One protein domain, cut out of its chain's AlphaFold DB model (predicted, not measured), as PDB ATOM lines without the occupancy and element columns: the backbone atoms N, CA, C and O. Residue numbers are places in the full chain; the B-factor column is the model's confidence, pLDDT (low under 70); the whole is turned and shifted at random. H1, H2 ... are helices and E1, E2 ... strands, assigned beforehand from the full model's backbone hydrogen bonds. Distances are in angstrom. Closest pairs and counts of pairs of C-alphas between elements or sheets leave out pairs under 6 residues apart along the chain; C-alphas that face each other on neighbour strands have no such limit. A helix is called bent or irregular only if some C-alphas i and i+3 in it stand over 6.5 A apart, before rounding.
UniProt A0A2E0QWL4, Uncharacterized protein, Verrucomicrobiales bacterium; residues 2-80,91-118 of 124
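AT A GLANCE: This is residues 2 to 80 and 91 to 118 of the 124 residues of an uncharacterized protein of Verrucomicrobiales bacterium (UniProt A0A2E0QWL4). A small antiparallel sheet of four short strands is grazed by two longer helices, H1 with its residues 2 to 8 and H2 with its residues 30 to 37; the last residues of H2 meet H1 at a large angle, like a T. H4 is away from the other helices and the sheet, and its residues 60 to 63 stick out with 64 to 67, as do residues 23 to 29 of the loop between H1 and H2. The printed part has 107 residues, with four named helices followed by four named strands, in the sheet order E1, E2, E3, E4; the class is mixed, helices and strands. It is compact, with a radius of gyration of the C-alphas of 13.7 A and spans of 40 by 30 by 26 A.

IN THESE COORDINATES: H1, residues 2 to 15, is 19.9 A long and begins at C-alpha 2 (116.759, 141.519, 133.422). H2, residues 30 to 44, is 21.8 A long and irregular, with C-alphas 40 and 43 7.2 A apart. H3 is residues 48 to 51, and H4, residues 54 to 63, is 14.5 A long, ending at C-alpha 63 (123.566, 120.425, 148.097). The strands are E1, residues 74 to 76, E2, residues 94 to 96, E3, residues 105 to 108, and E4, residues 114 to 117, whose last C-alpha is at (129.350, 146.053, 143.390).

HOW THE PARTS SIT: In the sheet, E1 and E2 are antiparallel at 152 degrees, with N 75 and O 95 2.7 A apart. E2 and E3 form a hairpin, with N 96 and O 106 2.8 A apart; E3 and E4 form another, with N 107 and O 115 2.8 A apart. E2, E3 and E4 make a meander, each strand the antiparallel neighbour of the one before. H1 touches H2 with residues 7 to 11 alone; the closest C-alphas, of Gly 7 and Tyr 44, are 4.9 A apart, and the tilt of 73 degrees is only just about perpendicular. H1 and H3 only just touch, with 3 pairs of C-alphas within 8 A, the closest Val 4 and Ser 50 at 6.7 A. H3 only just is on the sheet, which it only grazes with residues 50 to 51. H4 is not on the sheet and is apart from H1, H2 and H3. Every O i to N i+4 pair is within hydrogen-bond range in H1 and H4, against 9 of 11 in H2; H3 is too short for such a pair.

THE WHOLE: The farthest C-alphas, of Gly 16 and Lys 62, are 40.3 A apart. Residues 81 to 90 are not printed, and C-alphas 80 and 91 are 12.5 A apart across the cut. The link from H1 to H2, 14 residues, is long. The mean pLDDT of the printed part is 87.5, with residues 64 to 67 and residue 118 under 70.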
ATOM      1  N   ARG A   2     117.588 140.811 134.433       88.94
ATOM      2  CA  ARG A   2     116.759 141.519 133.422       88.94
ATOM      3  C   ARG A   2     115.323 140.995 133.304       88.94
ATOM      4  O   ARG A   2     114.405 141.786 133.169       88.94
ATOM      5  N   ALA A   3     115.134 139.677 133.409       91.56
ATOM      6  CA  ALA A   3     113.795 139.092 133.476       91.56
ATOM      7  C   ALA A   3     113.001 139.682 134.651       91.56
ATOM      8  O   ALA A   3     111.915 140.205 134.440       91.56
ATOM      9  N   VAL A   4     113.596 139.691 135.854       92.44
ATOM     10  CA  VAL A   4     112.997 140.273 137.070       92.44
ATOM     11  C   VAL A   4     112.595 141.733 136.849       92.44
ATOM     12  O   VAL A   4     111.475 142.095 137.186       92.44
ATOM     13  N   HIS A   5     113.453 142.546 136.214       94.62
ATOM     14  CA  HIS A   5     113.091 143.917 135.819       94.62
ATOM     15  C   HIS A   5     111.832 143.948 134.953       94.62
ATOM     16  O   HIS A   5     110.873 144.626 135.301       94.62
ATOM     17  N   GLY A   6     111.822 143.178 133.862       94.31
ATOM     18  CA  GLY A   6     110.719 143.159 132.904       94.31
ATOM     19  C   GLY A   6     109.393 142.729 133.529       94.31
ATOM     20  O   GLY A   6     108.372 143.363 133.285       94.31
ATOM     21  N   GLY A   7     109.405 141.708 134.386       94.19
ATOM     22  CA  GLY A   7     108.194 141.257 135.073       94.19
ATOM     23  C   GLY A   7     107.686 142.244 136.125       94.19
ATOM     24  O   GLY A   7     106.484 142.484 136.213       94.19
ATOM     25  N   MET A   8     108.587 142.871 136.889       94.19
ATOM     26  CA  MET A   8     108.209 143.932 137.832       94.19
ATOM     27  C   MET A   8     107.688 145.177 137.106       94.19
ATOM     28  O   MET A   8     106.718 145.780 137.554       94.19
ATOM     29  N   LEU A   9     108.286 145.533 135.967       95.00
ATOM     30  CA  LEU A   9     107.798 146.605 135.103       95.00
ATOM     31  C   LEU A   9     106.413 146.264 134.535       95.00
ATOM     32  O   LEU A   9     105.542 147.127 134.510       95.00
ATOM     33  N   GLY A  10     106.186 145.008 134.140       95.62
ATOM     34  CA  GLY A  10     104.875 144.508 133.727       95.62
ATOM     35  C   GLY A  10     103.814 144.697 134.813       95.62
ATOM     36  O   GLY A  10     102.769 145.284 134.542       95.62
ATOM     37  N   TYR A  11     104.122 144.298 136.053       96.31
ATOM     38  CA  TYR A  11     103.246 144.543 137.204       96.31
ATOM     39  C   TYR A  11     102.964 146.033 137.397       96.31
ATOM     40  O   TYR A  11     101.813 146.431 137.569       96.31
ATOM     41  N   LEU A  12     104.013 146.860 137.381       94.94
ATOM     42  CA  LEU A  12     103.901 148.293 137.630       94.94
ATOM     43  C   LEU A  12     103.038 148.984 136.568       94.94
ATOM     44  O   LEU A  12     102.234 149.844 136.911       94.94
ATOM     45  N   ASN A  13     103.177 148.582 135.306       95.25
ATOM     46  CA  ASN A  13     102.382 149.116 134.204       95.25
ATOM     47  C   ASN A  13     100.905 148.708 134.296       95.25
ATOM     48  O   ASN A  13     100.045 149.520 133.972       95.25
ATOM     49  N   ASP A  14     100.603 147.485 134.744       96.81
ATOM     50  CA  ASP A  14      99.218 147.012 134.893       96.81
ATOM     51  C   ASP A  14      98.528 147.583 136.144       96.81
ATOM     52  O   ASP A  14      97.379 148.018 136.092       96.81
ATOM     53  N   LYS A  15      99.218 147.599 137.291       96.19
ATOM     54  CA  LYS A  15      98.628 148.000 138.582       96.19
ATOM     55  C   LYS A  15      98.829 149.469 138.934       96.19
ATOM     56  O   LYS A  15      98.129 149.985 139.802       96.19
ATOM     57  N   GLY A  16      99.791 150.146 138.312       95.12
ATOM     58  CA  GLY A  16     100.138 151.539 138.611       95.12
ATOM     59  C   GLY A  16     100.841 151.749 139.959       95.12
ATOM     60  O   GLY A  16     101.069 152.892 140.352       95.12
ATOM     61  N   HIS A  17     101.190 150.678 140.678       94.75
ATOM     62  CA  HIS A  17     101.882 150.724 141.968       94.75
ATOM     63  C   HIS A  17     102.767 149.486 142.180       94.75
ATOM     64  O   HIS A  17     102.666 148.503 141.448       94.75
ATOM     65  N   TRP A  18     103.626 149.508 143.203       93.19
ATOM     66  CA  TRP A  18     104.463 148.363 143.590       93.19
ATOM     67  C   TRP A  18     103.660 147.275 144.314       93.19
ATOM     68  O   TRP A  18     102.724 147.625 145.044       93.19
ATOM     69  N   PRO A  19     104.029 145.981 144.204       93.00
ATOM     70  CA  PRO A  19     103.419 144.924 145.007       93.00
ATOM     71  C   PRO A  19     103.481 145.243 146.506       93.00
ATOM     72  O   PRO A  19     104.553 145.506 147.048       93.00
ATOM     73  N   GLN A  20     102.326 145.232 147.171       93.00
ATOM     74  CA  GLN A  20     102.210 145.504 148.605       93.00
ATOM     75  C   GLN A  20     101.997 144.196 149.367       93.00
ATOM     76  O   GLN A  20     100.991 143.516 149.172       93.00
ATOM     77  N   MET A  21     102.948 143.846 150.233       89.19
ATOM     78  CA  MET A  21     102.750 142.781 151.218       89.19
ATOM     79  C   MET A  21     101.800 143.263 152.330       89.19
ATOM     80  O   MET A  21     101.569 144.464 152.455       89.19
ATOM     81  N   GLU A  22     101.260 142.342 153.136       85.00
ATOM     82  CA  GLU A  22     100.310 142.653 154.221       85.00
ATOM     83  C   GLU A  22     100.734 143.860 155.079       85.00
ATOM     84  O   GLU A  22     101.801 143.860 155.703       85.00
ATOM     85  N   GLU A  23      99.874 144.880 155.134       75.50
ATOM     86  CA  GLU A  23     100.117 146.088 155.924       75.50
ATOM     87  C   GLU A  23     100.258 145.732 157.416       75.50
ATOM     88  O   GLU A  23      99.461 144.989 157.985       75.50
ATOM     89  N   GLY A  24     101.311 146.242 158.062       73.94
ATOM     90  CA  GLY A  24     101.589 146.001 159.485       73.94
ATOM     91  C   GLY A  24     102.382 144.726 159.803       73.94
ATOM     92  O   GLY A  24     102.885 144.595 160.923       73.94
ATOM     93  N   LYS A  25     102.597 143.818 158.839       80.19
ATOM     94  CA  LYS A  25     103.489 142.662 159.016       80.19
ATOM     95  C   LYS A  25     104.900 143.022 158.539       80.19
ATOM     96  O   LYS A  25     105.173 143.213 157.362       80.19
ATOM     97  N   PHE A  26     105.843 143.125 159.477       72.38
ATOM     98  CA  PHE A  26     107.246 143.451 159.160       72.38
ATOM     99  C   PHE A  26     108.175 142.237 159.162       72.38
ATOM    100  O   PHE A  26     109.273 142.308 158.612       72.38
ATOM    101  N   LYS A  27     107.739 141.127 159.766       80.94
ATOM    102  CA  LYS A  27     108.483 139.868 159.825       80.94
ATOM    103  C   LYS A  27     107.828 138.863 158.888       80.94
ATOM    104  O   LYS A  27     106.709 138.420 159.135       80.94
ATOM    105  N   TYR A  28     108.555 138.497 157.843       82.25
ATOM    106  CA  TYR A  28     108.213 137.390 156.961       82.25
ATOM    107  C   TYR A  28     109.306 136.346 157.084       82.25
ATOM    108  O   TYR A  28     110.489 136.686 157.187       82.25
ATOM    109  N   ASN A  29     108.912 135.077 157.090       89.44
ATOM    110  CA  ASN A  29     109.876 134.041 156.774       89.44
ATOM    111  C   ASN A  29     110.223 134.150 155.270       89.44
ATOM    112  O   ASN A  29     109.539 134.821 154.497       89.44
ATOM    113  N   GLU A  30     111.322 133.526 154.862       87.31
ATOM    114  CA  GLU A  30     111.797 133.588 153.475       87.31
ATOM    115  C   GLU A  30     110.772 133.038 152.466       87.31
ATOM    116  O   GLU A  30     110.638 133.581 151.375       87.31
ATOM    117  N   GLU A  31     110.033 131.991 152.835       90.56
ATOM    118  CA  GLU A  31     109.066 131.338 151.951       90.56
ATOM    119  C   GLU A  31     107.848 132.232 151.694       90.56
ATOM    120  O   GLU A  31     107.525 132.464 150.533       90.56
ATOM    121  N   ASP A  32     107.261 132.830 152.738       91.69
ATOM    122  CA  ASP A  32     106.170 133.813 152.628       91.69
ATOM    123  C   ASP A  32     106.573 134.989 151.721       91.69
ATOM    124  O   ASP A  32     105.778 135.488 150.922       91.69
ATOM    125  N   PHE A  33     107.819 135.458 151.863       91.88
ATOM    126  CA  PHE A  33     108.337 136.565 151.068       91.88
ATOM    127  C   PHE A  33     108.386 136.196 149.585       91.88
ATOM    128  O   PHE A  33     107.826 136.911 148.754       91.88
ATOM    129  N   PHE A  34     109.024 135.077 149.245       93.06
ATOM    130  CA  PHE A  34     109.145 134.662 147.849       93.06
ATOM    131  C   PHE A  34     107.816 134.228 147.247       93.06
ATOM    132  O   PHE A  34     107.555 134.559 146.092       93.06
ATOM    133  N   GLU A  35     106.956 133.560 148.012       94.50
ATOM    134  CA  GLU A  35     105.616 133.185 147.569       94.50
ATOM    135  C   GLU A  35     104.840 134.407 147.077       94.50
ATOM    136  O   GLU A  35     104.299 134.391 145.970       94.50
ATOM    137  N   PHE A  36     104.828 135.480 147.871       94.75
ATOM    138  CA  PHE A  36     104.151 136.718 147.513       94.75
ATOM    139  C   PHE A  36     104.695 137.313 146.210       94.75
ATOM    140  O   PHE A  36     103.922 137.633 145.303       94.75
ATOM    141  N   TRP A  37     106.017 137.461 146.101       94.44
ATOM    142  CA  TRP A  37     106.639 138.100 144.941       94.44
ATOM    143  C   TRP A  37     106.479 137.273 143.671       94.44
ATOM    144  O   TRP A  37     106.147 137.830 142.623       94.44
ATOM    145  N   ILE A  38     106.644 135.954 143.764       94.75
ATOM    146  CA  ILE A  38     106.457 135.036 142.640       94.75
ATOM    147  C   ILE A  38     105.008 135.086 142.177       94.75
ATOM    148  O   ILE A  38     104.769 135.423 141.027       94.75
ATOM    149  N   LYS A  39     104.031 134.868 143.066       95.19
ATOM    150  CA  LYS A  39     102.608 134.896 142.689       95.19
ATOM    151  C   LYS A  39     102.172 136.246 142.125       95.19
ATOM    152  O   LYS A  39     101.381 136.294 141.189       95.19
ATOM    153  N   SER A  40     102.693 137.345 142.670       94.81
ATOM    154  CA  SER A  40     102.377 138.688 142.174       94.81
ATOM    155  C   SER A  40     102.912 138.921 140.764       94.81
ATOM    156  O   SER A  40     102.289 139.643 139.991       94.81
ATOM    157  N   THR A  41     104.062 138.335 140.428       95.00
ATOM    158  CA  THR A  41     104.766 138.600 139.167       95.00
ATOM    159  C   THR A  41     104.640 137.492 138.117       95.00
ATOM    160  O   THR A  41     104.979 137.711 136.953       95.00
ATOM    161  N   GLU A  42     104.088 136.339 138.487       95.81
ATOM    162  CA  GLU A  42     103.824 135.193 137.612       95.81
ATOM    163  C   GLU A  42     102.961 135.543 136.389       95.81
ATOM    164  O   GLU A  42     103.362 135.170 135.282       95.81
ATOM    165  N   PRO A  43     101.881 136.350 136.501       96.69
ATOM    166  CA  PRO A  43     101.114 136.796 135.331       96.69
ATOM    167  C   PRO A  43     101.931 137.603 134.311       96.69
ATOM    168  O   PRO A  43     101.532 137.719 133.157       96.69
ATOM    169  N   TYR A  44     103.082 138.142 134.722       96.25
ATOM    170  CA  TYR A  44     103.984 138.946 133.893       96.25
ATOM    171  C   TYR A  44     105.250 138.173 133.495       96.25
ATOM    172  O   TYR A  44     106.252 138.768 133.097       96.25
ATOM    173  N   GLY A  45     105.218 136.840 133.604       93.81
ATOM    174  CA  GLY A  45     106.264 135.949 133.101       93.81
ATOM    175  C   GLY A  45     107.387 135.625 134.089       93.81
ATOM    176  O   GLY A  45     108.386 135.038 133.674       93.81
ATOM    177  N   LEU A  46     107.254 135.972 135.376       94.06
ATOM    178  CA  LEU A  46     108.216 135.563 136.408       94.06
ATOM    179  C   LEU A  46     107.752 134.313 137.144       94.06
ATOM    180  O   LEU A  46     106.932 134.375 138.053       94.06
ATOM    181  N   SER A  47     108.341 133.175 136.791       93.00
ATOM    182  CA  SER A  47     108.154 131.934 137.538       93.00
ATOM    183  C   SER A  47     109.136 131.842 138.708       93.00
ATOM    184  O   SER A  47     110.090 132.615 138.812       93.00
ATOM    185  N   GLN A  48     108.961 130.832 139.561       91.38
ATOM    186  CA  GLN A  48     109.914 130.460 140.614       91.38
ATOM    187  C   GLN A  48     111.373 130.394 140.113       91.38
ATOM    188  O   GLN A  48     112.296 130.794 140.822       91.38
ATOM    189  N   GLU A  49     111.607 129.932 138.883       89.56
ATOM    190  CA  GLU A  49     112.962 129.857 138.327       89.56
ATOM    191  C   GLU A  49     113.550 131.232 137.988       89.56
ATOM    192  O   GLU A  49     114.760 131.427 138.097       89.56
ATOM    193  N   SER A  50     112.713 132.203 137.615       92.19
ATOM    194  CA  SER A  50     113.146 133.563 137.268       92.19
ATOM    195  C   SER A  50     113.720 134.329 138.465       92.19
ATOM    196  O   SER A  50     114.519 135.252 138.282       92.19
ATOM    197  N   TRP A  51     113.334 133.934 139.681       91.62
ATOM    198  CA  TRP A  51     113.796 134.507 140.947       91.62
ATOM    199  C   TRP A  51     115.108 133.899 141.460       91.62
ATOM    200  O   TRP A  51     115.622 134.324 142.498       91.62
ATOM    201  N   LEU A  52     115.675 132.931 140.735       90.69
ATOM    202  CA  LEU A  52     116.925 132.271 141.090       90.69
ATOM    203  C   LEU A  52     118.086 132.770 140.243       90.69
ATOM    204  O   LEU A  52     117.998 132.909 139.022       90.69
ATOM    205  N   CYS A  53     119.223 132.964 140.901       88.31
ATOM    206  CA  CYS A  53     120.482 133.123 140.202       88.31
ATOM    207  C   CYS A  53     120.924 131.762 139.641       88.31
ATOM    208  O   CYS A  53     120.925 130.778 140.385       88.31
ATOM    209  N   PRO A  54     121.354 131.669 138.366       85.31
ATOM    210  CA  PRO A  54     121.853 130.417 137.792       85.31
ATOM    211  C   PRO A  54     122.972 129.755 138.613       85.31
ATOM    212  O   PRO A  54     123.042 128.525 138.703       85.31
ATOM    213  N   SER A  55     123.830 130.563 139.243       83.69
ATOM    214  CA  SER A  55     124.916 130.087 140.103       83.69
ATOM    215  C   SER A  55     124.400 129.507 141.422       83.69
ATOM    216  O   SER A  55     124.835 128.425 141.813       83.69
ATOM    217  N   ASP A  56     123.435 130.169 142.066       81.94
ATOM    218  CA  ASP A  56     122.798 129.689 143.302       81.94
ATOM    219  C   ASP A  56     121.959 128.427 143.036       81.94
ATOM    220  O   ASP A  56     122.076 127.431 143.743       81.94
ATOM    221  N   ARG A  57     121.215 128.390 141.918       81.88
ATOM    222  CA  ARG A  57     120.464 127.205 141.463       81.88
ATOM    223  C   ARG A  57     121.377 125.984 141.311       81.88
ATOM    224  O   ARG A  57     121.031 124.887 141.746       81.88
ATOM    225  N   SER A  58     122.542 126.178 140.695       80.06
ATOM    226  CA  SER A  58     123.535 125.118 140.493       80.06
ATOM    227  C   SER A  58     124.143 124.630 141.813       80.06
ATOM    228  O   SER A  58     124.468 123.450 141.941       80.06
ATOM    229  N   LEU A  59     124.302 125.522 142.794       77.50
ATOM    230  CA  LEU A  59     124.784 125.180 144.131       77.50
ATOM    231  C   LEU A  59     123.728 124.404 144.931       77.50
ATOM    232  O   LEU A  59     124.043 123.365 145.507       77.50
ATOM    233  N   GLU A  60     122.477 124.860 144.922       76.56
ATOM    234  CA  GLU A  60     121.352 124.205 145.598       76.56
ATOM    235  C   GLU A  60     121.112 122.781 145.078       76.56
ATOM    236  O   GLU A  60     120.936 121.859 145.876       76.56
ATOM    237  N   MET A  61     121.200 122.568 143.757       76.19
ATOM    238  CA  MET A  61     121.120 121.223 143.168       76.19
ATOM    239  C   MET A  61     122.221 120.289 143.681       76.19
ATOM    240  O   MET A  61     121.962 119.115 143.926       76.19
ATOM    241  N   LYS A  62     123.444 120.798 143.876       73.06
ATOM    242  CA  LYS A  62     124.562 120.004 144.413       73.06
ATOM    243  C   LYS A  62     124.407 119.688 145.899       73.06
ATOM    244  O   LYS A  62     124.951 118.692 146.361       73.06
ATOM    245  N   LEU A  63     123.718 120.546 146.647       72.50
ATOM    246  CA  LEU A  63     123.566 120.425 148.097       72.50
ATOM    247  C   LEU A  63     122.286 119.685 148.523       72.50
ATOM    248  O   LEU A  63     122.106 119.472 149.720       72.50
ATOM    249  N   SER A  64     121.406 119.297 147.587       64.06
ATOM    250  CA  SER A  64     120.129 118.607 147.855       64.06
ATOM    251  C   SER A  64     119.269 119.297 148.928       64.06
ATOM    252  O   SER A  64     118.588 118.649 149.723       64.06
ATOM    253  N   LYS A  65     119.325 120.634 148.989       64.50
ATOM    254  CA  LYS A  65     118.764 121.447 150.082       64.50
ATOM    255  C   LYS A  65     117.338 121.950 149.843       64.50
ATOM    256  O   LYS A  65     116.792 122.625 150.717       64.50
ATOM    257  N   GLN A  66     116.702 121.601 148.725       61.47
ATOM    258  CA  GLN A  66     115.356 122.082 148.397       61.47
ATOM    259  C   GLN A  66     114.289 121.463 149.313       61.47
ATOM    260  O   GLN A  66     113.695 120.435 149.008       61.47
ATOM    261  N   LYS A  67     114.058 122.103 150.465       64.38
ATOM    262  CA  LYS A  67     112.954 121.791 151.387       64.38
ATOM    263  C   LYS A  67     111.784 122.777 151.301       64.38
ATOM    264  O   LYS A  67     110.720 122.460 151.814       64.38
ATOM    265  N   LYS A  68     111.976 123.956 150.696       77.44
ATOM    266  CA  LYS A  68     110.963 125.024 150.617       77.44
ATOM    267  C   LYS A  68     110.314 125.054 149.238       77.44
ATOM    268  O   LYS A  68     111.009 124.871 148.238       77.44
ATOM    269  N   LYS A  69     109.005 125.308 149.190       84.06
ATOM    270  CA  LYS A  69     108.225 125.423 147.951       84.06
ATOM    271  C   LYS A  69     108.523 126.734 147.231       84.06
ATOM    272  O   LYS A  69     108.636 126.725 146.008       84.06
ATOM    273  N   TYR A  70     108.680 127.820 147.990       88.12
ATOM    274  CA  TYR A  70     109.050 129.130 147.460       88.12
ATOM    275  C   TYR A  70     110.381 129.612 148.034       88.12
ATOM    276  O   TYR A  70     110.601 129.606 149.245       88.12
ATOM    277  N   TYR A  71     111.293 130.002 147.150       89.56
ATOM    278  CA  TYR A  71     112.626 130.485 147.511       89.56
ATOM    279  C   TYR A  71     113.185 131.394 146.412       89.56
ATOM    280  O   TYR A  71     112.570 131.572 145.366       89.56
ATOM    281  N   GLY A  72     114.345 132.002 146.614       89.38
ATOM    282  CA  GLY A  72     114.925 132.851 145.582       89.38
ATOM    283  C   GLY A  72     116.286 133.397 145.959       89.38
ATOM    284  O   GLY A  72     116.691 133.399 147.121       89.38
ATOM    285  N   SER A  73     116.995 133.875 144.945       91.06
ATOM    286  CA  SER A  73     118.304 134.511 145.097       91.06
ATOM    287  C   SER A  73     118.203 136.033 145.037       91.06
ATOM    288  O   SER A  73     119.129 136.706 145.476       91.06
ATOM    289  N   TYR A  74     117.106 136.583 144.506       92.62
ATOM    290  CA  TYR A  74     116.908 138.023 144.331       92.62
ATOM    291  C   TYR A  74     115.887 138.568 145.334       92.62
ATOM    292  O   TYR A  74     114.717 138.207 145.298       92.62
ATOM    293  N   ILE A  75     116.321 139.461 146.217       92.44
ATOM    294  CA  ILE A  75     115.480 140.145 147.196       92.44
ATOM    295  C   ILE A  75     114.969 141.442 146.579       92.44
ATOM    296  O   ILE A  75     115.754 142.345 146.290       92.44
ATOM    297  N   ALA A  76     113.655 141.530 146.371       92.94
ATOM    298  CA  ALA A  76     113.005 142.747 145.903       92.94
ATOM    299  C   ALA A  76     112.887 143.792 147.023       92.94
ATOM    300  O   ALA A  76     112.628 143.469 148.188       92.94
ATOM    301  N   THR A  77     113.038 145.060 146.658       92.19
ATOM    302  CA  THR A  77     112.813 146.184 147.565       92.19
ATOM    303  C   THR A  77     111.313 146.406 147.737       92.19
ATOM    304  O   THR A  77     110.559 146.493 146.768       92.19
ATOM    305  N   ARG A  78     110.860 146.516 148.989       91.31
ATOM    306  CA  ARG A  78     109.457 146.796 149.322       91.31
ATOM    307  C   ARG A  78     109.205 148.298 149.267       91.31
ATOM    308  O   ARG A  78     109.349 148.987 150.275       91.31
ATOM    309  N   PHE A  79     108.887 148.798 148.082       92.38
ATOM    310  CA  PHE A  79     108.475 150.184 147.910       92.38
ATOM    311  C   PHE A  79     107.027 150.396 148.356       92.38
ATOM    312  O   PHE A  79     106.226 149.462 148.433       92.38
ATOM    313  N   ASP A  80     106.703 151.649 148.645       91.31
ATOM    314  CA  ASP A  80     105.331 152.082 148.867       91.31
ATOM    315  C   ASP A  80     104.521 152.033 147.559       91.31
ATOM    316  O   ASP A  80     105.000 151.640 146.494       91.31
ATOM    317  N   GLN A  91     117.133 153.811 144.228       90.75
ATOM    318  CA  GLN A  91     117.172 152.543 144.957       90.75
ATOM    319  C   GLN A  91     116.986 151.374 143.984       90.75
ATOM    320  O   GLN A  91     116.134 151.457 143.094       90.75
ATOM    321  N   PRO A  92     117.730 150.268 144.155       92.88
ATOM    322  CA  PRO A  92     117.569 149.099 143.308       92.88
ATOM    323  C   PRO A  92     116.180 148.484 143.499       92.88
ATOM    324  O   PRO A  92     115.637 148.445 144.605       92.88
ATOM    325  N   TRP A  93     115.614 147.965 142.415       94.00
ATOM    326  CA  TRP A  93     114.344 147.242 142.444       94.00
ATOM    327  C   TRP A  93     114.474 145.879 143.106       94.00
ATOM    328  O   TRP A  93     113.605 145.472 143.874       94.00
ATOM    329  N   ALA A  94     115.581 145.194 142.839       93.75
ATOM    330  CA  ALA A  94     115.948 143.959 143.502       93.75
ATOM    331  C   ALA A  94     117.469 143.823 143.562       93.75
ATOM    332  O   ALA A  94     118.198 144.354 142.715       93.75
ATOM    333  N   MET A  95     117.943 143.083 144.555       92.25
ATOM    334  CA  MET A  95     119.353 142.772 144.736       92.25
ATOM    335  C   MET A  95     119.559 141.294 145.023       92.25
ATOM    336  O   MET A  95     118.717 140.625 145.611       92.25
ATOM    337  N   GLU A  96     120.706 140.773 144.637       89.81
ATOM    338  CA  GLU A  96     121.090 139.411 144.949       89.81
ATOM    339  C   GLU A  96     121.395 139.249 146.446       89.81
ATOM    340  O   GLU A  96     122.109 140.059 147.039       89.81
ATOM    341  N   ARG A  97     120.872 138.184 147.064       86.31
ATOM    342  CA  ARG A  97     121.017 137.906 148.503       86.31
ATOM    343  C   ARG A  97     122.456 137.601 148.932       86.31
ATOM    344  O   ARG A  97     122.736 137.547 150.125       86.31
ATOM    345  N   GLY A  98     123.357 137.359 147.981       79.94
ATOM    346  CA  GLY A  98     124.745 137.009 148.246       79.94
ATOM    347  C   GLY A  98     125.661 137.263 147.053       79.94
ATOM    348  O   GLY A  98     125.216 137.482 145.932       79.94
ATOM    349  N   ASN A  99     126.969 137.208 147.306       79.50
ATOM    350  CA  ASN A  99     128.005 137.388 146.292       79.50
ATOM    351  C   ASN A  99     128.337 136.054 145.601       79.50
ATOM    352  O   ASN A  99     129.416 135.487 145.798       79.50
ATOM    353  N   PHE A 100     127.406 135.528 144.805       76.62
ATOM    354  CA  PHE A 100     127.598 134.241 144.116       76.62
ATOM    355  C   PHE A 100     128.634 134.313 142.984       76.62
ATOM    356  O   PHE A 100     129.151 133.283 142.549       76.62
ATOM    357  N   HIS A 101     128.975 135.525 142.539       77.12
ATOM    358  CA  HIS A 101     129.835 135.776 141.381       77.12
ATOM    359  C   HIS A 101     131.228 136.315 141.733       77.12
ATOM    360  O   HIS A 101     132.018 136.587 140.833       77.12
ATOM    361  N   LYS A 102     131.553 136.472 143.025       78.19
ATOM    362  CA  LYS A 102     132.809 137.063 143.540       78.19
ATOM    363  C   LYS A 102     133.080 138.514 143.099       78.19
ATOM    364  O   LYS A 102     134.167 139.024 143.344       78.19
ATOM    365  N   GLN A 103     132.102 139.177 142.487       77.88
ATOM    366  CA  GLN A 103     132.180 140.559 141.990       77.88
ATOM    367  C   GLN A 103     131.205 141.502 142.714       77.88
ATOM    368  O   GLN A 103     131.069 142.669 142.350       77.88
ATOM    369  N   GLY A 104     130.539 141.000 143.753       80.94
ATOM    370  CA  GLY A 104     129.515 141.709 144.503       80.94
ATOM    371  C   GLY A 104     128.124 141.169 144.213       80.94
ATOM    372  O   GLY A 104     127.947 140.277 143.384       80.94
ATOM    373  N   CYS A 105     127.131 141.711 144.913       85.12
ATOM    374  CA  CYS A 105     125.737 141.386 144.640       85.12
ATOM    375  C   CYS A 105     125.292 142.085 143.356       85.12
ATOM    376  O   CYS A 105     125.536 143.284 143.185       85.12
ATOM    377  N   HIS A 106     124.605 141.362 142.472       89.88
ATOM    378  CA  HIS A 106     123.931 142.004 141.352       89.88
ATOM    379  C   HIS A 106     122.716 142.801 141.835       89.88
ATOM    380  O   HIS A 106     121.900 142.300 142.607       89.88
ATOM    381  N   MET A 107     122.560 144.021 141.336       91.69
ATOM    382  CA  MET A 107     121.432 144.909 141.608       91.69
ATOM    383  C   MET A 107     120.791 145.326 140.294       91.69
ATOM    384  O   MET A 107     121.494 145.655 139.342       91.69
ATOM    385  N   VAL A 108     119.464 145.288 140.227       93.38
ATOM    386  CA  VAL A 108     118.707 145.805 139.086       93.38
ATOM    387  C   VAL A 108     118.191 147.180 139.466       93.38
ATOM    388  O   VAL A 108     117.507 147.333 140.477       93.38
ATOM    389  N   MET A 109     118.543 148.171 138.663       93.38
ATOM    390  CA  MET A 109     118.188 149.564 138.884       93.38
ATOM    391  C   MET A 109     116.861 149.908 138.187       93.38
ATOM    392  O   MET A 109     116.399 149.151 137.325       93.38
ATOM    393  N   PRO A 110     116.228 151.044 138.533       90.06
ATOM    394  CA  PRO A 110     114.949 151.439 137.944       90.06
ATOM    395  C   PRO A 110     114.958 151.628 136.424       90.06
ATOM    396  O   PRO A 110     113.944 151.406 135.762       90.06
ATOM    397  N   ASP A 111     116.100 152.005 135.860       89.31
ATOM    398  CA  ASP A 111     116.319 152.151 134.417       89.31
ATOM    399  C   ASP A 111     116.552 150.807 133.693       89.31
ATOM    400  O   ASP A 111     116.742 150.777 132.479       89.31
ATOM    401  N   GLY A 112     116.536 149.688 134.423       88.88
ATOM    402  CA  GLY A 112     116.787 148.347 133.893       88.88
ATOM    403  C   GLY A 112     118.267 147.990 133.772       88.88
ATOM    404  O   GLY A 112     118.591 146.856 133.392       88.88
ATOM    405  N   SER A 113     119.175 148.904 134.123       90.75
ATOM    406  CA  SER A 113     120.595 148.589 134.221       90.75
ATOM    407  C   SER A 113     120.842 147.576 135.345       90.75
ATOM    408  O   SER A 113     120.112 147.495 136.338       90.75
ATOM    409  N   VAL A 114     121.865 146.740 135.160       90.25
ATOM    410  CA  VAL A 114     122.287 145.759 136.165       90.25
ATOM    411  C   VAL A 114     123.695 146.113 136.596       90.25
ATOM    412  O   VAL A 114     124.619 146.077 135.788       90.25
ATOM    413  N   HIS A 115     123.840 146.451 137.869       88.06
ATOM    414  CA  HIS A 115     125.108 146.821 138.481       88.06
ATOM    415  C   HIS A 115     125.610 145.660 139.341       88.06
ATOM    416  O   HIS A 115     124.824 144.997 140.016       88.06
ATOM    417  N   SER A 116     126.917 145.418 139.343       84.44
ATOM    418  CA  SER A 116     127.599 144.587 140.338       84.44
ATOM    419  C   SER A 116     128.486 145.483 141.188       84.44
ATOM    420  O   SER A 116     129.167 146.371 140.675       84.44
ATOM    421  N   THR A 117     128.461 145.299 142.505       71.50
ATOM    422  CA  THR A 117     129.350 146.053 143.390       71.50
ATOM    423  C   THR A 117     129.698 145.264 144.639       71.50
ATOM    424  O   THR A 117     128.833 144.737 145.344       71.50
ATOM    425  N   MET A 118     130.999 145.198 144.922       68.50
ATOM    426  CA  MET A 118     131.539 144.690 146.184       68.50
ATOM    427  C   MET A 118     131.237 145.634 147.353       68.50
ATOM    428  O   MET A 118     131.371 145.237 148.508       68.50
TER     429      MET A 118